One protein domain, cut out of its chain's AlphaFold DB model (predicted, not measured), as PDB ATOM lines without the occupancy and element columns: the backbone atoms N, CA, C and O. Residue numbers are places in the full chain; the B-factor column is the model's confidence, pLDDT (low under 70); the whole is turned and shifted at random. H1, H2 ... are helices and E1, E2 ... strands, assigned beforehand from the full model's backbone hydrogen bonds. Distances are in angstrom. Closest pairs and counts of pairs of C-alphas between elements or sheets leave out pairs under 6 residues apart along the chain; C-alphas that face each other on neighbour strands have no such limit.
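AT A GLANCE: This is residues 526 to 569, 581 to 614 and 633 to 712 of the 733 residues of an uncharacterized protein of Actinomadura sp. KC06 (UniProt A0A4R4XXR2). Four strongly twisted sheets form a stack of sheets, face to face in turn, like two sandwiches side by side: a smaller one of E1 to E7, and a jelly roll. The jelly roll is one long hairpin wound over both of its sheets, nesting the antiparallel pairs E9 with E16, E10 with E15, E11 with E14 and E12 with E13. The printed part has 158 residues with 16 named strands and two short named helices, in the order E1 E2 E3 H1 E4 E5 E6 E7 H2 E8 to E16, mostly strand. Sheets E1 E6 E3 E4, E5 E2 E7 and E9 E16 E11 E14 are antiparallel, and E8 E10 E15 E12 E13 is mixed. The whole is compact, with a radius of gyration of the C-alphas of 14.5 A and spans of 43 by 32 by 30 A.

HOW THE PARTS SIT: Start at E1, residues 526 to 528: N 526 is within hydrogen-bond range of O 593 in E6, residues 592 to 597, at 2.8 A. Next come E3, residues 545 to 550, with N 546 and O 596 at 2.9 A, and E4, residues 564 to 566, with N 547 and O 564 at 2.8 A. This sheet faces E5, residues 581 to 587, E2, residues 533 to 539, and E7, residues 601 to 608, at 9.4 A centre to centre; there look for N 535 and O 585, and N 536 and O 605, both at 2.8 A. H2, residues 609 to 612, is on that second sheet at a height of 6.4 A; C-alphas 533 and 609 are its closest to E2, 4.6 A apart. The second sheet also faces, at 10.9 A, E8, residues 634 to 637, E10, residues 647 to 651, E15, residues 697 to 701, E12, residues 667 to 671, and E13, residues 677 to 682; the closest C-alphas of E5 and E10 are those of Thr 584 and Ala 647, 5.0 A. E8 and E10 are parallel, N 635 to O 648 2.9 A; E12 and E13 are a hairpin, N 670 to O 679 2.9 A. H1, residues 555 to 558, only grazes this sheet and the first. Both helices are too short for an O i to N i+4 pair. The last sheet, E9, residues 640 to 643, E16, residues 707 to 711, E11, residues 656 to 662, and E14, residues 686 to 692, faces the five-strand sheet at 9.8 A; N 659 and O 710 are 2.7 A apart.

IN THESE COORDINATES: Find C-alpha 526 at (116.715, 161.988, 163.846), where E1 begins. E7 runs 23.5 A from C-alpha 601 at (106.907, 172.004, 159.218); E2 measures 19.4 A and E11 19.0 A. E16 ends at C-alpha 711, (140.773, 179.302, 141.372).

THE WHOLE: The two C-alphas farthest apart, Arg 599 and Pro 654, are 45.2 A apart. Residues 570 to 580 and 615 to 632 are not printed, with gaps of 8.6 A and 9.3 A between C-alphas. Of the links printed whole, each is tight. Residues 552 to 560, 567 to 569, 599 and 613 to 614 are under pLDDT 70.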
ATOM      1  N   LEU A 526     116.857 163.136 164.734       93.38
ATOM      2  CA  LEU A 526     116.715 161.988 163.846       93.38
ATOM      3  C   LEU A 526     118.009 161.176 163.786       93.38
ATOM      4  O   LEU A 526     119.099 161.740 163.873       93.38
ATOM      5  N   THR A 527     117.893 159.871 163.557       92.06
ATOM      6  CA  THR A 527     119.029 158.999 163.221       92.06
ATOM      7  C   THR A 527     118.938 158.611 161.757       92.06
ATOM      8  O   THR A 527     117.922 158.079 161.315       92.06
ATOM      9  N   TYR A 528     119.995 158.874 160.994       92.44
ATOM     10  CA  TYR A 528     120.049 158.487 159.593       92.44
ATOM     11  C   TYR A 528     120.640 157.087 159.423       92.44
ATOM     12  O   TYR A 528     121.813 156.859 159.718       92.44
ATOM     13  N   GLU A 529     119.843 156.158 158.902       91.50
ATOM     14  CA  GLU A 529     120.224 154.747 158.716       91.50
ATOM     15  C   GLU A 529     120.524 154.386 157.252       91.50
ATOM     16  O   GLU A 529     120.839 153.240 156.934       91.50
ATOM     17  N   GLY A 530     120.417 155.352 156.336       89.06
ATOM     18  CA  GLY A 530     120.706 155.143 154.918       89.06
ATOM     19  C   GLY A 530     122.204 155.160 154.573       89.06
ATOM     20  O   GLY A 530     123.057 155.400 155.437       89.06
ATOM     21  N   PRO A 531     122.552 154.890 153.300       90.19
ATOM     22  CA  PRO A 531     123.920 155.037 152.798       90.19
ATOM     23  C   PRO A 531     124.337 156.518 152.769       90.19
ATOM     24  O   PRO A 531     123.465 157.375 152.694       90.19
ATOM     25  N   PRO A 532     125.639 156.861 152.769       90.25
ATOM     26  CA  PRO A 532     126.068 158.256 152.665       90.25
ATOM     27  C   PRO A 532     125.391 158.993 151.499       90.25
ATOM     28  O   PRO A 532     125.442 158.542 150.350       90.25
ATOM     29  N   GLY A 533     124.752 160.123 151.796       92.00
ATOM     30  CA  GLY A 533     123.975 160.874 150.817       92.00
ATOM     31  C   GLY A 533     123.957 162.381 151.046       92.00
ATOM     32  O   GLY A 533     124.393 162.898 152.075       92.00
ATOM     33  N   ILE A 534     123.453 163.101 150.051       93.31
ATOM     34  CA  ILE A 534     123.235 164.541 150.111       93.31
ATOM     35  C   ILE A 534     121.799 164.785 150.561       93.31
ATOM     36  O   ILE A 534     120.855 164.371 149.889       93.31
ATOM     37  N   ALA A 535     121.647 165.442 151.705       93.50
ATOM     38  CA  ALA A 535     120.362 165.834 152.244       93.50
ATOM     39  C   ALA A 535     119.939 167.211 151.747       93.50
ATOM     40  O   ALA A 535     120.743 168.144 151.662       93.50
ATOM     41  N   VAL A 536     118.645 167.331 151.494       92.94
ATOM     42  CA  VAL A 536     117.945 168.569 151.191       92.94
ATOM     43  C   VAL A 536     116.872 168.756 152.251       92.94
ATOM     44  O   VAL A 536     115.937 167.962 152.333       92.94
ATOM     45  N   LEU A 537     117.020 169.788 153.078       92.00
ATOM     46  CA  LEU A 537     116.008 170.197 154.047       92.00
ATOM     47  C   LEU A 537     115.211 171.364 153.464       92.00
ATOM     48  O   LEU A 537     115.795 172.373 153.065       92.00
ATOM     49  N   THR A 538     113.892 171.213 153.440       90.25
ATOM     50  CA  THR A 538     112.940 172.206 152.940       90.25
ATOM     51  C   THR A 538     111.985 172.595 154.064       90.25
ATOM     52  O   THR A 538     111.368 171.712 154.662       90.25
ATOM     53  N   SER A 539     111.828 173.892 154.336       88.19
ATOM     54  CA  SER A 539     110.715 174.408 155.146       88.19
ATOM     55  C   SER A 539     109.737 175.151 154.229       88.19
ATOM     56  O   SER A 539     110.134 176.159 153.632       88.19
ATOM     57  N   PRO A 540     108.490 174.662 154.067       82.06
ATOM     58  CA  PRO A 540     107.511 175.240 153.144       82.06
ATOM     59  C   PRO A 540     107.232 176.718 153.411       82.06
ATOM     60  O   PRO A 540     107.109 177.496 152.472       82.06
ATOM     61  N   ASP A 541     107.215 177.108 154.686       78.50
ATOM     62  CA  ASP A 541     106.829 178.452 155.113       78.50
ATOM     63  C   ASP A 541     107.946 179.494 154.948       78.50
ATOM     64  O   ASP A 541     107.716 180.681 155.179       78.50
ATOM     65  N   GLY A 542     109.148 179.085 154.527       74.69
ATOM     66  CA  GLY A 542     110.292 179.988 154.344       74.69
ATOM     67  C   GLY A 542     110.992 180.403 155.642       74.69
ATOM     68  O   GLY A 542     111.904 181.230 155.616       74.69
ATOM     69  N   GLU A 543     110.592 179.820 156.770       80.38
ATOM     70  CA  GLU A 543     111.126 180.140 158.093       80.38
ATOM     71  C   GLU A 543     112.557 179.622 158.294       80.38
ATOM     72  O   GLU A 543     113.049 178.732 157.580       80.38
ATOM     73  N   SER A 544     113.248 180.210 159.273       84.19
ATOM     74  CA  SER A 544     114.636 179.861 159.558       84.19
ATOM     75  C   SER A 544     114.763 178.465 160.150       84.19
ATOM     76  O   SER A 544     114.015 178.087 161.053       84.19
ATOM     77  N   HIS A 545     115.768 177.726 159.693       87.44
ATOM     78  CA  HIS A 545     116.105 176.423 160.245       87.44
ATOM     79  C   HIS A 545     117.619 176.254 160.375       87.44
ATOM     80  O   HIS A 545     118.400 176.797 159.589       87.44
ATOM     81  N   GLU A 546     118.035 175.455 161.353       89.56
ATOM     82  CA  GLU A 546     119.418 175.043 161.573       89.56
ATOM     83  C   GLU A 546     119.507 173.521 161.649       89.56
ATOM     84  O   GLU A 546     118.690 172.863 162.295       89.56
ATOM     85  N   VAL A 547     120.540 172.952 161.033       90.50
ATOM     86  CA  VAL A 547     120.839 171.521 161.115       90.50
ATOM     87  C   VAL A 547     122.210 171.321 161.726       90.50
ATOM     88  O   VAL A 547     123.215 171.826 161.222       90.50
ATOM     89  N   HIS A 548     122.268 170.521 162.784       88.88
ATOM     90  CA  HIS A 548     123.517 170.073 163.384       88.88
ATOM     91  C   HIS A 548     123.694 168.569 163.183       88.88
ATOM     92  O   HIS A 548     122.837 167.782 163.579       88.88
ATOM     93  N   LEU A 549     124.842 168.171 162.631       87.75
ATOM     94  CA  LEU A 549     125.265 166.771 162.587       87.75
ATOM     95  C   LEU A 549     126.047 166.422 163.855       87.75
ATOM     96  O   LEU A 549     126.959 167.148 164.260       87.75
ATOM     97  N   ARG A 550     125.686 165.305 164.485       84.62
ATOM     98  CA  ARG A 550     126.271 164.801 165.730       84.62
ATOM     99  C   ARG A 550     126.696 163.338 165.559       84.62
ATOM    100  O   ARG A 550     126.084 162.578 164.814       84.62
ATOM    101  N   GLY A 551     127.768 162.964 166.257       74.19
ATOM    102  CA  GLY A 551     128.384 161.632 166.237       74.19
ATOM    103  C   GLY A 551     129.809 161.684 166.810       74.19
ATOM    104  O   GLY A 551     130.376 162.780 166.867       74.19
ATOM    105  N   PRO A 552     130.393 160.550 167.240       59.72
ATOM    106  CA  PRO A 552     131.715 160.518 167.879       59.72
ATOM    107  C   PRO A 552     132.822 161.102 166.982       59.72
ATOM    108  O   PRO A 552     133.592 161.945 167.439       59.72
ATOM    109  N   ASP A 553     132.817 160.780 165.685       62.88
ATOM    110  CA  ASP A 553     133.810 161.285 164.718       62.88
ATOM    111  C   ASP A 553     133.445 162.656 164.118       62.88
ATOM    112  O   ASP A 553     134.280 163.347 163.535       62.88
ATOM    113  N   LEU A 554     132.192 163.091 164.288       67.44
ATOM    114  CA  LEU A 554     131.673 164.353 163.743       67.44
ATOM    115  C   LEU A 554     131.787 165.510 164.738       67.44
ATOM    116  O   LEU A 554     131.836 166.678 164.338       67.44
ATOM    117  N   ALA A 555     131.841 165.198 166.037       59.56
ATOM    118  CA  ALA A 555     131.848 166.189 167.100       59.56
ATOM    119  C   ALA A 555     133.012 167.176 166.932       59.56
ATOM    120  O   ALA A 555     132.792 168.380 166.994       59.56
ATOM    121  N   GLY A 556     134.227 166.716 166.632       58.72
ATOM    122  CA  GLY A 556     135.405 167.589 166.563       58.72
ATOM    123  C   GLY A 556     135.381 168.660 165.461       58.72
ATOM    124  O   GLY A 556     136.002 169.706 165.632       58.72
ATOM    125  N   LEU A 557     134.672 168.434 164.348       61.88
ATOM    126  CA  LEU A 557     134.925 169.164 163.094       61.88
ATOM    127  C   LEU A 557     133.913 170.268 162.768       61.88
ATOM    128  O   LEU A 557     134.292 171.279 162.180       61.88
ATOM    129  N   TYR A 558     132.654 170.119 163.183       61.22
ATOM    130  CA  TYR A 558     131.626 171.152 162.984       61.22
ATOM    131  C   TYR A 558     131.475 172.107 164.182       61.22
ATOM    132  O   TYR A 558     130.829 173.155 164.092       61.22
ATOM    133  N   GLY A 559     132.119 171.797 165.313       63.34
ATOM    134  CA  GLY A 559     132.091 172.645 166.506       63.34
ATOM    135  C   GLY A 559     130.667 172.887 167.035       63.34
ATOM    136  O   GLY A 559     129.843 171.974 167.112       63.34
ATOM    137  N   ARG A 560     130.383 174.141 167.419       68.19
ATOM    138  CA  ARG A 560     129.045 174.605 167.843       68.19
ATOM    139  C   ARG A 560     128.148 175.015 166.667       68.19
ATOM    140  O   ARG A 560     126.984 175.329 166.888       68.19
ATOM    141  N   LYS A 561     128.680 175.070 165.443       77.62
ATOM    142  CA  LYS A 561     127.993 175.694 164.310       77.62
ATOM    143  C   LYS A 561     127.073 174.712 163.584       77.62
ATOM    144  O   LYS A 561     127.322 173.503 163.620       77.62
ATOM    145  N   PRO A 562     125.994 175.208 162.962       83.81
ATOM    146  CA  PRO A 562     125.155 174.383 162.114       83.81
ATOM    147  C   PRO A 562     125.906 174.004 160.832       83.81
ATOM    148  O   PRO A 562     126.670 174.795 160.275       83.81
ATOM    149  N   VAL A 563     125.688 172.778 160.364       87.62
ATOM    150  CA  VAL A 563     126.199 172.303 159.069       87.62
ATOM    151  C   VAL A 563     125.450 173.001 157.945       87.62
ATOM    152  O   VAL A 563     126.062 173.439 156.972       87.62
ATOM    153  N   ALA A 564     124.146 173.187 158.128       87.19
ATOM    154  CA  ALA A 564     123.316 173.982 157.250       87.19
ATOM    155  C   ALA A 564     122.414 174.903 158.064       87.19
ATOM    156  O   ALA A 564     121.894 174.514 159.108       87.19
ATOM    157  N   SER A 565     122.255 176.129 157.590       85.94
ATOM    158  CA  SER A 565     121.341 177.103 158.163       85.94
ATOM    159  C   SER A 565     120.746 177.908 157.020       85.94
ATOM    160  O   SER A 565     121.476 178.290 156.102       85.94
ATOM    161  N   ALA A 566     119.442 178.144 157.088       81.62
ATOM    162  CA  ALA A 566     118.754 179.105 156.246       81.62
ATOM    163  C   ALA A 566     118.203 180.209 157.152       81.62
ATOM    164  O   ALA A 566     117.489 179.925 158.115       81.62
ATOM    165  N   GLY A 567     118.565 181.461 156.867       69.06
ATOM    166  CA  GLY A 567     117.966 182.617 157.528       69.06
ATOM    167  C   GLY A 567     116.593 182.909 156.931       69.06
ATOM    168  O   GLY A 567     116.420 182.784 155.719       69.06
ATOM    169  N   GLY A 568     115.631 183.316 157.762       58.59
ATOM    170  CA  GLY A 568     114.360 183.831 157.264       58.59
ATOM    171  C   GLY A 568     114.629 185.086 156.436       58.59
ATOM    172  O   GLY A 568     115.107 186.092 156.965       58.59
ATOM    173  N   LEU A 569     114.371 185.029 155.128       51.28
ATOM    174  CA  LEU A 569     114.310 186.237 154.311       51.28
ATOM    175  C   LEU A 569     113.170 187.073 154.888       51.28
ATOM    176  O   LEU A 569     112.031 186.612 154.929       51.28
ATOM    177  N   SER A 581     112.354 177.779 152.368       81.56
ATOM    178  CA  SER A 581     113.759 177.832 152.763       81.56
ATOM    179  C   SER A 581     114.398 176.472 152.483       81.56
ATOM    180  O   SER A 581     113.864 175.431 152.869       81.56
ATOM    181  N   LEU A 582     115.530 176.474 151.769       86.25
ATOM    182  CA  LEU A 582     116.189 175.267 151.265       86.25
ATOM    183  C   LEU A 582     117.653 175.220 151.704       86.25
ATOM    184  O   LEU A 582     118.424 176.129 151.390       86.25
ATOM    185  N   SER A 583     118.049 174.119 152.332       87.81
ATOM    186  CA  SER A 583     119.429 173.855 152.744       87.81
ATOM    187  C   SER A 583     119.928 172.522 152.205       87.81
ATOM    188  O   SER A 583     119.239 171.511 152.329       87.81
ATOM    189  N   THR A 584     121.154 172.494 151.672       90.94
ATOM    190  CA  THR A 584     121.784 171.267 151.161       90.94
ATOM    191  C   THR A 584     123.055 170.940 151.937       90.94
ATOM    192  O   THR A 584     123.938 171.786 152.105       90.94
ATOM    193  N   PHE A 585     123.170 169.701 152.413       93.12
ATOM    194  CA  PHE A 585     124.324 169.264 153.194       93.12
ATOM    195  C   PHE A 585     124.598 167.768 153.072       93.12
ATOM    196  O   PHE A 585     123.711 166.970 152.790       93.12
ATOM    197  N   ALA A 586     125.851 167.387 153.286       92.38
ATOM    198  CA  ALA A 586     126.290 166.004 153.252       92.38
ATOM    199  C   ALA A 586     125.941 165.274 154.560       92.38
ATOM    200  O   ALA A 586     126.192 165.797 155.647       92.38
ATOM    201  N   VAL A 587     125.387 164.063 154.457       91.81
ATOM    202  CA  VAL A 587     124.955 163.239 155.593       91.81
ATOM    203  C   VAL A 587     125.666 161.884 155.551       91.81
ATOM    204  O   VAL A 587     125.364 161.056 154.687       91.81
ATOM    205  N   PRO A 588     126.610 161.631 156.476       90.94
ATOM    206  CA  PRO A 588     127.205 160.313 156.653       90.94
ATOM    207  C   PRO A 588     126.173 159.298 157.146       90.94
ATOM    208  O   PRO A 588     125.261 159.645 157.905       90.94
ATOM    209  N   SER A 589     126.368 158.031 156.789       86.94
ATOM    210  CA  SER A 589     125.586 156.925 157.352       86.94
ATOM    211  C   SER A 589     125.745 156.860 158.876       86.94
ATOM    212  O   SER A 589     126.834 157.111 159.387       86.94
ATOM    213  N   GLY A 590     124.669 156.557 159.607       85.12
ATOM    214  CA  GLY A 590     124.682 156.444 161.071       85.12
ATOM    215  C   GLY A 590     124.783 157.777 161.820       85.12
ATOM    216  O   GLY A 590     125.018 157.785 163.029       85.12
ATOM    217  N   SER A 591     124.645 158.915 161.133       88.56
ATOM    218  CA  SER A 591     124.711 160.230 161.773       88.56
ATOM    219  C   SER A 591     123.426 160.570 162.537       88.56
ATOM    220  O   SER A 591     122.320 160.202 162.137       88.56
ATOM    221  N   VAL A 592     123.577 161.310 163.641       89.81
ATOM    222  CA  VAL A 592     122.453 161.870 164.403       89.81
ATOM    223  C   VAL A 592     122.262 163.322 163.978       89.81
ATOM    224  O   VAL A 592     123.172 164.145 164.113       89.81
ATOM    225  N   LEU A 593     121.083 163.647 163.463       91.38
ATOM    226  CA  LEU A 593     120.715 164.973 162.984       91.38
ATOM    227  C   LEU A 593     119.855 165.668 164.029       91.38
ATOM    228  O   LEU A 593     118.811 165.154 164.407       91.38
ATOM    229  N   GLN A 594     120.265 166.853 164.466       91.31
ATOM    230  CA  GLN A 594     119.424 167.746 165.254       91.31
ATOM    231  C   GLN A 594     118.944 168.876 164.347       91.31
ATOM    232  O   GLN A 594     119.744 169.721 163.935       91.31
ATOM    233  N   ILE A 595     117.648 168.883 164.053       91.06
ATOM    234  CA  ILE A 595     116.979 169.938 163.297       91.06
ATOM    235  C   ILE A 595     116.402 170.917 164.316       91.06
ATOM    236  O   ILE A 595     115.699 170.515 165.239       91.06
ATOM    237  N   ARG A 596     116.725 172.202 164.182       88.00
ATOM    238  CA  ARG A 596     116.138 173.287 164.971       88.00
ATOM    239  C   ARG A 596     115.354 174.175 164.021       88.00
ATOM    240  O   ARG A 596     115.949 174.876 163.207       88.00
ATOM    241  N   ALA A 597     114.037 174.109 164.120       84.19
ATOM    242  CA  ALA A 597     113.108 174.949 163.382       84.19
ATOM    243  C   ALA A 597     112.100 175.552 164.371       84.19
ATOM    244  O   ALA A 597     111.693 174.882 165.326       84.19
ATOM    245  N   ASP A 598     111.707 176.804 164.162       74.19
ATOM    246  CA  ASP A 598     110.797 177.516 165.062       74.19
ATOM    247  C   ASP A 598     109.335 177.273 164.658       74.19
ATOM    248  O   ASP A 598     108.771 178.005 163.855       74.19
ATOM    249  N   ARG A 599     108.700 176.245 165.246       68.19
ATOM    250  CA  ARG A 599     107.261 175.922 165.074       68.19
ATOM    251  C   ARG A 599     106.801 175.746 163.617       68.19
ATOM    252  O   ARG A 599     105.634 175.985 163.312       68.19
ATOM    253  N   THR A 600     107.692 175.323 162.726       74.50
ATOM    254  CA  THR A 600     107.367 175.091 161.316       74.50
ATOM    255  C   THR A 600     107.488 173.635 160.925       74.50
ATOM    256  O   THR A 600     108.243 172.860 161.524       74.50
ATOM    257  N   GLU A 601     106.718 173.269 159.902       88.31
ATOM    258  CA  GLU A 601     106.907 172.004 159.218       88.31
ATOM    259  C   GLU A 601     108.212 172.030 158.419       88.31
ATOM    260  O   GLU A 601     108.610 173.034 157.812       88.31
ATOM    261  N   TRP A 602     108.891 170.894 158.420       92.12
ATOM    262  CA  TRP A 602     110.071 170.680 157.608       92.12
ATOM    263  C   TRP A 602     110.035 169.291 156.986       92.12
ATOM    264  O   TRP A 602     109.457 168.340 157.522       92.12
ATOM    265  N   ARG A 603     110.689 169.179 155.834       93.75
ATOM    266  CA  ARG A 603     110.882 167.933 155.102       93.75
ATOM    267  C   ARG A 603     112.351 167.777 154.752       93.75
ATOM    268  O   ARG A 603     112.938 168.683 154.168       93.75
ATOM    269  N   ILE A 604     112.929 166.633 155.094       94.25
ATOM    270  CA  ILE A 604     114.274 166.242 154.681       94.25
ATOM    271  C   ILE A 604     114.181 165.095 153.680       94.25
ATOM    272  O   ILE A 604     113.500 164.105 153.937       94.25
ATOM    273  N   ASP A 605     114.886 165.217 152.561       94.19
ATOM    274  CA  ASP A 605     115.078 164.151 151.579       94.19
ATOM    275  C   ASP A 605     116.584 163.923 151.390       94.19
ATOM    276  O   ASP A 605     117.348 164.875 151.248       94.19
ATOM    277  N   VAL A 606     117.027 162.668 151.420       94.00
ATOM    278  CA  VAL A 606     118.430 162.267 151.294       94.00
ATOM    279  C   VAL A 606     118.600 161.423 150.044       94.00
ATOM    280  O   VAL A 606     118.017 160.342 149.911       94.00
ATOM    281  N   THR A 607     119.439 161.917 149.143       92.19
ATOM    282  CA  THR A 607     119.795 161.245 147.897       92.19
ATOM    283  C   THR A 607     121.185 160.619 148.055       92.19
ATOM    284  O   THR A 607     122.134 161.357 148.334       92.19
ATOM    285  N   PRO A 608     121.341 159.290 147.896       89.94
ATOM    286  CA  PRO A 608     122.643 158.622 147.943       89.94
ATOM    287  C   PRO A 608     123.686 159.294 147.039       89.94
ATOM    288  O   PRO A 608     123.342 159.805 145.972       89.94
ATOM    289  N   LEU A 609     124.956 159.329 147.462       84.75
ATOM    290  CA  LEU A 609     126.005 160.089 146.763       84.75
ATOM    291  C   LEU A 609     126.188 159.659 145.297       84.75
ATOM    292  O   LEU A 609     126.385 160.507 144.432       84.75
ATOM    293  N   ASP A 610     126.083 158.361 145.019       78.81
ATOM    294  CA  ASP A 610     126.159 157.777 143.675       78.81
ATOM    295  C   ASP A 610     125.043 158.267 142.742       78.81
ATOM    296  O   ASP A 610     125.248 158.329 141.536       78.81
ATOM    297  N   GLN A 611     123.888 158.654 143.295       82.12
ATOM    298  CA  GLN A 611     122.751 159.219 142.561       82.12
ATOM    299  C   GLN A 611     122.786 160.753 142.528       82.12
ATOM    300  O   GLN A 611     122.366 161.364 141.550       82.12
ATOM    301  N   ALA A 612     123.309 161.389 143.579       76.94
ATOM    302  CA  ALA A 612     123.369 162.844 143.710       76.94
ATOM    303  C   ALA A 612     124.434 163.508 142.812       76.94
ATOM    304  O   ALA A 612     124.376 164.721 142.595       76.94
ATOM    305  N   ASP A 613     125.403 162.732 142.316       69.69
ATOM    306  CA  ASP A 613     126.566 163.191 141.538       69.69
ATOM    307  C   ASP A 613     126.411 163.018 140.005       69.69
ATOM    308  O   ASP A 613     127.276 163.431 139.225       69.69
ATOM    309  N   VAL A 614     125.304 162.410 139.556       57.16
ATOM    310  CA  VAL A 614     125.106 161.897 138.179       57.16
ATOM    311  C   VAL A 614     125.004 162.996 137.109       57.16
ATOM    312  O   VAL A 614     125.256 162.744 135.930       57.16
ATOM    313  N   HIS A 633     122.250 167.318 143.435       81.06
ATOM    314  CA  HIS A 633     122.414 168.016 144.710       81.06
ATOM    315  C   HIS A 633     123.884 168.371 145.010       81.06
ATOM    316  O   HIS A 633     124.154 169.182 145.898       81.06
ATOM    317  N   VAL A 634     124.839 167.789 144.270       86.69
ATOM    318  CA  VAL A 634     126.260 168.164 144.292       86.69
ATOM    319  C   VAL A 634     126.528 169.189 143.193       86.69
ATOM    320  O   VAL A 634     126.331 168.913 142.014       86.69
ATOM    321  N   ARG A 635     127.021 170.375 143.563       88.81
ATOM    322  CA  ARG A 635     127.339 171.437 142.598       88.81
ATOM    323  C   ARG A 635     128.756 171.232 142.044       88.81
ATOM    324  O   ARG A 635     129.713 171.387 142.808       88.81
ATOM    325  N   PRO A 636     128.939 170.894 140.756       88.12
ATOM    326  CA  PRO A 636     130.268 170.841 140.164       88.12
ATOM    327  C   PRO A 636     130.839 172.253 140.015       88.12
ATOM    328  O   PRO A 636     130.104 173.215 139.783       88.12
ATOM    329  N   PHE A 637     132.156 172.376 140.145       87.88
ATOM    330  CA  PHE A 637     132.834 173.660 140.103       87.88
ATOM    331  C   PHE A 637     134.219 173.575 139.427       87.88
ATOM    332  O   PHE A 637     135.075 172.810 139.867       87.88
ATOM    333  N   GLU A 638     134.438 174.418 138.413       85.31
ATOM    334  CA  GLU A 638     135.721 174.720 137.758       85.31
ATOM    335  C   GLU A 638     135.813 176.250 137.536       85.31
ATOM    336  O   GLU A 638     134.827 176.876 137.142       85.31
ATOM    337  N   GLY A 639     136.941 176.897 137.853       84.62
ATOM    338  CA  GLY A 639     137.139 178.352 137.676       84.62
ATOM    339  C   GLY A 639     136.615 179.258 138.814       84.62
ATOM    340  O   GLY A 639     137.377 179.603 139.718       84.62
ATOM    341  N   SER A 640     135.321 179.637 138.817       91.62
ATOM    342  CA  SER A 640     134.635 180.149 140.035       91.62
ATOM    343  C   SER A 640     133.232 179.560 140.327       91.62
ATOM    344  O   SER A 640     132.502 179.226 139.398       91.62
ATOM    345  N   ILE A 641     132.814 179.508 141.599       94.19
ATOM    346  CA  ILE A 641     131.436 179.203 142.046       94.19
ATOM    347  C   ILE A 641     131.046 180.103 143.224       94.19
ATOM    348  O   ILE A 641     131.887 180.447 144.051       94.19
ATOM    349  N   ALA A 642     129.767 180.462 143.329       92.94
ATOM    350  CA  ALA A 642     129.227 181.218 144.455       92.94
ATOM    351  C   ALA A 642     127.860 180.685 144.910       92.94
ATOM    352  O   ALA A 642     127.179 179.933 144.196       92.94
ATOM    353  N   GLY A 643     127.462 181.073 146.117       89.31
ATOM    354  CA  GLY A 643     126.163 180.753 146.688       89.31
ATOM    355  C   GLY A 643     125.813 181.622 147.890       89.31
ATOM    356  O   GLY A 643     126.641 182.352 148.421       89.31
ATOM    357  N   ASP A 644     124.560 181.518 148.304       87.12
ATOM    358  CA  ASP A 644     123.933 182.234 149.421       87.12
ATOM    359  C   ASP A 644     123.448 181.284 150.529       87.12
ATOM    360  O   ASP A 644     122.860 181.697 151.524       87.12
ATOM    361  N   ARG A 645     123.686 179.982 150.351       88.19
ATOM    362  CA  ARG A 645     123.201 178.905 151.216       88.19
ATOM    363  C   ARG A 645     124.234 177.795 151.345       88.19
ATOM    364  O   ARG A 645     125.130 177.678 150.504       88.19
ATOM    365  N   ALA A 646     124.093 176.959 152.371       89.44
ATOM    366  CA  ALA A 646     124.924 175.765 152.522       89.44
ATOM    367  C   ALA A 646     124.791 174.857 151.287       89.44
ATOM    368  O   ALA A 646     123.694 174.670 150.756       89.44
ATOM    369  N   ALA A 647     125.918 174.327 150.817       91.44
ATOM    370  CA  ALA A 647     125.968 173.518 149.608       91.44
ATOM    371  C   ALA A 647     127.089 172.482 149.674       91.44
ATOM    372  O   ALA A 647     128.125 172.699 150.310       91.44
ATOM    373  N   VAL A 648     126.901 171.387 148.943       92.31
ATOM    374  CA  VAL A 648     127.945 170.398 148.674       92.31
ATOM    375  C   VAL A 648     128.501 170.671 147.287       92.31
ATOM    376  O   VAL A 648     127.750 170.765 146.317       92.31
ATOM    377  N   VAL A 649     129.816 170.842 147.199       92.50
ATOM    378  CA  VAL A 649     130.506 171.232 145.970       92.50
ATOM    379  C   VAL A 649     131.547 170.178 145.620       92.50
ATOM    380  O   VAL A 649     132.295 169.720 146.487       92.50
ATOM    381  N   ARG A 650     131.620 169.812 144.340       91.62
ATOM    382  CA  ARG A 650     132.687 168.971 143.791       91.62
ATOM    383  C   ARG A 650     133.610 169.829 142.938       91.62
ATOM    384  O   ARG A 650     133.191 170.383 141.925       91.62
ATOM    385  N   TYR A 651     134.871 169.927 143.338       88.81
ATOM    386  CA  TYR A 651     135.880 170.656 142.575       88.81
ATOM    387  C   TYR A 651     136.376 169.808 141.402       88.81
ATOM    388  O   TYR A 651     136.892 168.717 141.625       88.81
ATOM    389  N   LEU A 652     136.226 170.286 140.169       84.88
ATOM    390  CA  LEU A 652     136.631 169.591 138.941       84.88
ATOM    391  C   LEU A 652     137.935 170.141 138.337       84.88
ATOM    392  O   LEU A 652     138.549 169.468 137.514       84.88
ATOM    393  N   GLY A 653     138.395 171.311 138.790       76.62
ATOM    394  CA  GLY A 653     139.614 171.951 138.298       76.62
ATOM    395  C   GLY A 653     140.923 171.217 138.646       76.62
ATOM    396  O   GLY A 653     140.940 170.227 139.395       76.62
ATOM    397  N   PRO A 654     142.067 171.700 138.124       77.69
ATOM    398  CA  PRO A 654     143.379 171.121 138.404       77.69
ATOM    399  C   PRO A 654     143.751 171.263 139.894       77.69
ATOM    400  O   PRO A 654     143.355 172.236 140.539       77.69
ATOM    401  N   PRO A 655     144.545 170.339 140.474       81.00
ATOM    402  CA  PRO A 655     145.002 170.465 141.857       81.00
ATOM    403  C   PRO A 655     145.719 171.803 142.087       81.00
ATOM    404  O   PRO A 655     146.725 172.093 141.438       81.00
ATOM    405  N   GLY A 656     145.214 172.620 143.009       83.06
ATOM    406  CA  GLY A 656     145.638 174.012 143.089       83.06
ATOM    407  C   GLY A 656     145.086 174.778 144.282       83.06
ATOM    408  O   GLY A 656     144.408 174.234 145.158       83.06
ATOM    409  N   ARG A 657     145.436 176.067 144.335       89.00
ATOM    410  CA  ARG A 657     144.916 176.997 145.338       89.00
ATOM    411  C   ARG A 657     143.578 177.547 144.868       89.00
ATOM    412  O   ARG A 657     143.499 178.150 143.803       89.00
ATOM    413  N   VAL A 658     142.567 177.395 145.707       91.69
ATOM    414  CA  VAL A 658     141.246 177.989 145.543       91.69
ATOM    415  C   VAL A 658     141.056 178.999 146.662       91.69
ATOM    416  O   VAL A 658     141.314 178.721 147.828       91.69
ATOM    417  N   LEU A 659     140.658 180.203 146.302       93.88
ATOM    418  CA  LEU A 659     140.342 181.271 147.222       93.88
ATOM    419  C   LEU A 659     138.892 181.116 147.668       93.88
ATOM    420  O   LEU A 659     137.990 181.239 146.845       93.88
ATOM    421  N   PHE A 660     138.674 180.836 148.947       94.25
ATOM    422  CA  PHE A 660     137.354 180.814 149.561       94.25
ATOM    423  C   PHE A 660     137.095 182.149 150.261       94.25
ATOM    424  O   PHE A 660     137.922 182.611 151.049       94.25
ATOM    425  N   ARG A 661     135.939 182.751 149.990       92.94
ATOM    426  CA  ARG A 661     135.419 183.930 150.686       92.94
ATOM    427  C   ARG A 661     134.061 183.566 151.260       92.94
ATOM    428  O   ARG A 661     133.153 183.275 150.491       92.94
ATOM    429  N   GLY A 662     133.937 183.569 152.582       88.12
ATOM    430  CA  GLY A 662     132.669 183.348 153.276       88.12
ATOM    431  C   GLY A 662     132.288 184.566 154.108       88.12
ATOM    432  O   GLY A 662     133.025 184.943 155.021       88.12
ATOM    433  N   GLU A 663     131.143 185.173 153.807       84.56
ATOM    434  CA  GLU A 663     130.541 186.223 154.632       84.56
ATOM    435  C   GLU A 663     129.606 185.626 155.689       84.56
ATOM    436  O   GLU A 663     129.190 184.473 155.592       84.56
ATOM    437  N   GLY A 664     129.337 186.401 156.745       73.19
ATOM    438  CA  GLY A 664     128.307 186.138 157.758       73.19
ATOM    439  C   GLY A 664     128.289 184.743 158.401       73.19
ATOM    440  O   GLY A 664     127.315 184.366 159.038       73.19
ATOM    441  N   GLY A 665     129.394 183.998 158.351       80.19
ATOM    442  CA  GLY A 665     129.557 182.752 159.091       80.19
ATOM    443  C   GLY A 665     129.715 181.495 158.244       80.19
ATOM    444  O   GLY A 665     129.832 180.436 158.859       80.19
ATOM    445  N   PHE A 666     129.791 181.605 156.911       89.06
ATOM    446  CA  PHE A 666     130.103 180.474 156.030       89.06
ATOM    447  C   PHE A 666     131.513 179.930 156.251       89.06
ATOM    448  O   PHE A 666     132.495 180.666 156.177       89.06
ATOM    449  N   GLY A 667     131.610 178.622 156.468       89.62
ATOM    450  CA  GLY A 667     132.871 177.880 156.555       89.62
ATOM    451  C   GLY A 667     133.009 176.858 155.430       89.62
ATOM    452  O   GLY A 667     132.059 176.589 154.698       89.62
ATOM    453  N   LEU A 668     134.190 176.259 155.307       91.94
ATOM    454  CA  LEU A 668     134.460 175.225 154.309       91.94
ATOM    455  C   LEU A 668     135.074 173.996 154.973       91.94
ATOM    456  O   LEU A 668     136.077 174.101 155.683       91.94
ATOM    457  N   VAL A 669     134.514 172.820 154.707       90.62
ATOM    458  CA  VAL A 669     134.972 171.536 155.251       90.62
ATOM    459  C   VAL A 669     135.195 170.552 154.107       90.62
ATOM    460  O   VAL A 669     134.382 170.461 153.192       90.62
ATOM    461  N   ARG A 670     136.311 169.816 154.128       90.38
ATOM    462  CA  ARG A 670     136.565 168.741 153.156       90.38
ATOM    463  C   ARG A 670     135.875 167.463 153.612       90.38
ATOM    464  O   ARG A 670     136.002 167.112 154.782       90.38
ATOM    465  N   LEU A 671     135.234 166.770 152.683       88.31
ATOM    466  CA  LEU A 671     134.564 165.492 152.905       88.31
ATOM    467  C   LEU A 671     135.384 164.343 152.298       88.31
ATOM    468  O   LEU A 671     136.166 164.565 151.368       88.31
ATOM    469  N   ASP A 672     135.217 163.134 152.831       83.50
ATOM    470  CA  ASP A 672     135.663 161.894 152.190       83.50
ATOM    471  C   ASP A 672     134.566 161.272 151.303       83.50
ATOM    472  O   ASP A 672     133.494 161.852 151.106       83.50
ATOM    473  N   ALA A 673     134.831 160.085 150.751       77.75
ATOM    474  CA  ALA A 673     133.878 159.355 149.912       77.75
ATOM    475  C   ALA A 673     132.634 158.858 150.674       77.75
ATOM    476  O   ALA A 673     131.600 158.600 150.063       77.75
ATOM    477  N   THR A 674     132.714 158.745 152.001       82.06
ATOM    478  CA  THR A 674     131.598 158.392 152.892       82.06
ATOM    479  C   THR A 674     130.898 159.622 153.468       82.06
ATOM    480  O   THR A 674     130.064 159.500 154.367       82.06
ATOM    481  N   LEU A 675     131.221 160.808 152.935       86.69
ATOM    482  CA  LEU A 675     130.726 162.110 153.371       86.69
ATOM    483  C   LEU A 675     131.110 162.487 154.803       86.69
ATOM    484  O   LEU A 675     130.610 163.482 155.335       86.69
ATOM    485  N   VAL A 676     132.021 161.737 155.423       84.38
ATOM    486  CA  VAL A 676     132.554 162.079 156.734       84.38
ATOM    487  C   VAL A 676     133.485 163.282 156.553       84.38
ATOM    488  O   VAL A 676     134.300 163.328 155.623       84.38
ATOM    489  N   PRO A 677     133.368 164.312 157.401       83.00
ATOM    490  CA  PRO A 677     134.232 165.468 157.316       83.00
ATOM    491  C   PRO A 677     135.644 165.061 157.732       83.00
ATOM    492  O   PRO A 677     135.842 164.419 158.757       83.00
ATOM    493  N   LEU A 678     136.640 165.459 156.945       79.81
ATOM    494  CA  LEU A 678     138.049 165.159 157.202       79.81
ATOM    495  C   LEU A 678     138.756 166.303 157.929       79.81
ATOM    496  O   LEU A 678     139.609 166.077 158.785       79.81
ATOM    497  N   ARG A 679     138.462 167.550 157.536       78.44
ATOM    498  CA  ARG A 679     139.055 168.761 158.126       78.44
ATOM    499  C   ARG A 679     138.299 170.020 157.730       78.44
ATOM    500  O   ARG A 679     137.837 170.141 156.594       78.44
ATOM    501  N   THR A 680     138.306 171.009 158.615       85.44
ATOM    502  CA  THR A 680     137.938 172.389 158.287       85.44
ATOM    503  C   THR A 680     139.025 172.998 157.396       85.44
ATOM    504  O   THR A 680     140.184 173.103 157.796       85.44
ATOM    505  N   LEU A 681     138.668 173.344 156.160       87.00
ATOM    506  CA  LEU A 681     139.540 174.020 155.197       87.00
ATOM    507  C   LEU A 681     139.563 175.528 155.424       87.00
ATOM    508  O   LEU A 681     140.632 176.125 155.333       87.00
ATOM    509  N   ALA A 682     138.400 176.105 155.729       86.56
ATOM    510  CA  ALA A 682     138.279 177.504 156.086       86.56
ATOM    511  C   ALA A 682     137.331 177.683 157.273       86.56
ATOM    512  O   ALA A 682     136.208 177.165 157.232       86.56
ATOM    513  N   PRO A 683     137.759 178.372 158.348       84.44
ATOM    514  CA  PRO A 683     136.855 178.742 159.403       84.44
ATOM    515  C   PRO A 683     135.896 179.823 158.879       84.44
ATOM    516  O   PRO A 683     136.158 180.481 157.874       84.44
ATOM    517  N   PRO A 684     134.791 180.037 159.590       78.12
ATOM    518  CA  PRO A 684     133.742 180.973 159.215       78.12
ATOM    519  C   PRO A 684     134.097 182.441 159.495       78.12
ATOM    520  O   PRO A 684     133.394 183.122 160.244       78.12
ATOM    521  N   ALA A 685     135.235 182.887 158.959       75.31
ATOM    522  CA  ALA A 685     135.723 184.257 159.030       75.31
ATOM    523  C   ALA A 685     136.771 184.530 157.934       75.31
ATOM    524  O   ALA A 685     137.903 184.051 158.018       75.31
ATOM    525  N   GLY A 686     136.410 185.376 156.967       73.31
ATOM    526  CA  GLY A 686     137.349 186.033 156.057       73.31
ATOM    527  C   GLY A 686     137.681 185.278 154.768       73.31
ATOM    528  O   GLY A 686     137.093 184.255 154.423       73.31
ATOM    529  N   GLU A 687     138.627 185.852 154.031       88.12
ATOM    530  CA  GLU A 687     139.173 185.309 152.791       88.12
ATOM    531  C   GLU A 687     140.336 184.359 153.099       88.12
ATOM    532  O   GLU A 687     141.279 184.726 153.806       88.12
ATOM    533  N   GLN A 688     140.296 183.140 152.560       89.62
ATOM    534  CA  GLN A 688     141.336 182.145 152.790       89.62
ATOM    535  C   GLN A 688     141.663 181.340 151.536       89.62
ATOM    536  O   GLN A 688     140.790 180.820 150.847       89.62
ATOM    537  N   ALA A 689     142.957 181.185 151.261       89.56
ATOM    538  CA  ALA A 689     143.435 180.289 150.219       89.56
ATOM    539  C   ALA A 689     143.472 178.844 150.741       89.56
ATOM    540  O   ALA A 689     144.240 178.521 151.651       89.56
ATOM    541  N   VAL A 690     142.674 177.972 150.132       91.31
ATOM    542  CA  VAL A 690     142.587 176.541 150.432       91.31
ATOM    543  C   VAL A 690     143.197 175.724 149.293       91.31
ATOM    544  O   VAL A 690     143.106 176.089 148.126       91.31
ATOM    545  N   GLU A 691     143.862 174.614 149.612       87.88
ATOM    546  CA  GLU A 691     144.370 173.684 148.592       87.88
ATOM    547  C   GLU A 691     143.338 172.579 148.346       87.88
ATOM    548  O   GLU A 691     143.065 171.778 149.250       87.88
ATOM    549  N   LEU A 692     142.795 172.538 147.126       86.31
ATOM    550  CA  LEU A 692     141.854 171.518 146.661       86.31
ATOM    551  C   LEU A 692     142.527 170.614 145.621       86.31
ATOM    552  O   LEU A 692     143.328 171.062 144.799       86.31
ATOM    553  N   ARG A 693     142.219 169.314 145.680       82.94
ATOM    554  CA  ARG A 693     142.603 168.331 144.653       82.94
ATOM    555  C   ARG A 693     141.457 168.182 143.664       82.94
ATOM    556  O   ARG A 693     140.309 168.299 144.084       82.94
ATOM    557  N   SER A 694     141.751 167.846 142.412       79.75
ATOM    558  CA  SER A 694     140.703 167.494 141.448       79.75
ATOM    559  C   SER A 694     139.784 166.402 142.022       79.75
ATOM    560  O   SER A 694     140.241 165.521 142.752       79.75
ATOM    561  N   HIS A 695     138.487 166.530 141.762       81.56
ATOM    562  CA  HIS A 695     137.375 165.736 142.295       81.56
ATOM    563  C   HIS A 695     137.144 165.792 143.815       81.56
ATOM    564  O   HIS A 695     136.322 165.027 144.321       81.56
ATOM    565  N   SER A 696     137.788 166.711 144.548       86.38
ATOM    566  CA  SER A 696     137.529 166.877 145.988       86.38
ATOM    567  C   SER A 696     136.074 167.265 146.247       86.38
ATOM    568  O   SER A 696     135.572 168.226 145.660       86.38
ATOM    569  N   LEU A 697     135.438 166.564 147.185       91.81
ATOM    570  CA  LEU A 697     134.125 166.917 147.710       91.81
ATOM    571  C   LEU A 697     134.285 167.841 148.926       91.81
ATOM    572  O   LEU A 697     135.060 167.559 149.848       91.81
ATOM    573  N   VAL A 698     133.572 168.964 148.935       93.38
ATOM    574  CA  VAL A 698     133.599 169.938 150.032       93.38
ATOM    575  C   VAL A 698     132.183 170.329 150.450       93.38
ATOM    576  O   VAL A 698     131.301 170.500 149.613       93.38
ATOM    577  N   GLN A 699     131.975 170.489 151.754       93.50
ATOM    578  CA  GLN A 699     130.777 171.082 152.342       93.50
ATOM    579  C   GLN A 699     131.061 172.552 152.631       93.50
ATOM    580  O   GLN A 699     131.938 172.872 153.438       93.50
ATOM    581  N   VAL A 700     130.274 173.439 152.034       92.44
ATOM    582  CA  VAL A 700     130.148 174.807 152.526       92.44
ATOM    583  C   VAL A 700     129.192 174.767 153.715       92.44
ATOM    584  O   VAL A 700     128.004 174.475 153.562       92.44
ATOM    585  N   THR A 701     129.724 174.966 154.918       88.81
ATOM    586  CA  THR A 701     128.946 174.951 156.164       88.81
ATOM    587  C   THR A 701     128.282 176.301 156.370       88.81
ATOM    588  O   THR A 701     128.928 177.302 156.074       88.81
ATOM    589  N   GLY A 702     127.046 176.298 156.879       73.75
ATOM    590  CA  GLY A 702     126.094 177.420 156.876       73.75
ATOM    591  C   GLY A 702     126.556 178.788 157.401       73.75
ATOM    592  O   GLY A 702     127.685 178.961 157.828       73.75
ATOM    593  N   GLY A 703     125.640 179.757 157.394       70.88
ATOM    594  CA  GLY A 703     125.823 181.138 157.858       70.88
ATOM    595  C   GLY A 703     124.905 182.088 157.074       70.88
ATOM    596  O   GLY A 703     124.576 181.772 155.934       70.88
ATOM    597  N   PRO A 704     124.430 183.210 157.638       75.94
ATOM    598  CA  PRO A 704     123.806 184.261 156.830       75.94
ATOM    599  C   PRO A 704     124.817 184.871 155.840       75.94
ATOM    600  O   PRO A 704     125.993 184.986 156.161       75.94
ATOM    601  N   GLY A 705     124.378 185.312 154.657       84.56
ATOM    602  CA  GLY A 705     125.208 186.076 153.709       84.56
ATOM    603  C   GLY A 705     125.516 185.340 152.405       84.56
ATOM    604  O   GLY A 705     124.690 184.577 151.909       84.56
ATOM    605  N   THR A 706     126.703 185.575 151.839       89.38
ATOM    606  CA  THR A 706     127.151 184.930 150.595       89.38
ATOM    607  C   THR A 706     128.527 184.291 150.746       89.38
ATOM    608  O   THR A 706     129.318 184.637 151.627       89.38
ATOM    609  N   TRP A 707     128.826 183.332 149.879       93.12
ATOM    610  CA  TRP A 707     130.139 182.719 149.771       93.12
ATOM    611  C   TRP A 707     130.555 182.562 148.310       93.12
ATOM    612  O   TRP A 707     129.725 182.416 147.411       93.12
ATOM    613  N   SER A 708     131.864 182.565 148.067       93.69
ATOM    614  CA  SER A 708     132.446 182.283 146.757       93.69
ATOM    615  C   SER A 708     133.742 181.484 146.862       93.69
ATOM    616  O   SER A 708     134.475 181.560 147.850       93.69
ATOM    617  N   MET A 709     134.010 180.690 145.829       94.50
ATOM    618  CA  MET A 709     135.256 179.970 145.597       94.50
ATOM    619  C   MET A 709     135.788 180.338 144.215       94.50
ATOM    620  O   MET A 709     135.044 180.283 143.238       94.50
ATOM    621  N   GLN A 710     137.066 180.700 144.123       93.44
ATOM    622  CA  GLN A 710     137.712 181.063 142.860       93.44
ATOM    623  C   GLN A 710     139.109 180.451 142.760       93.44
ATOM    624  O   GLN A 710     139.912 180.563 143.684       93.44
ATOM    625  N   GLU A 711     139.433 179.817 141.639       89.38
ATOM    626  CA  GLU A 711     140.773 179.302 141.372       89.38
ATOM    627  C   GLU A 711     141.783 180.448 141.261       89.38
ATOM    628  O   GLU A 711     141.674 181.332 140.404       89.38
ATOM    629  N   ALA A 712     142.807 180.421 142.114       82.44
ATOM    630  CA  ALA A 712     143.910 181.362 142.031       82.44
ATOM    631  C   ALA A 712     144.780 180.971 140.833       82.44
ATOM    632  O   ALA A 712     145.642 180.095 140.934       82.44
TER     633      ALA A 712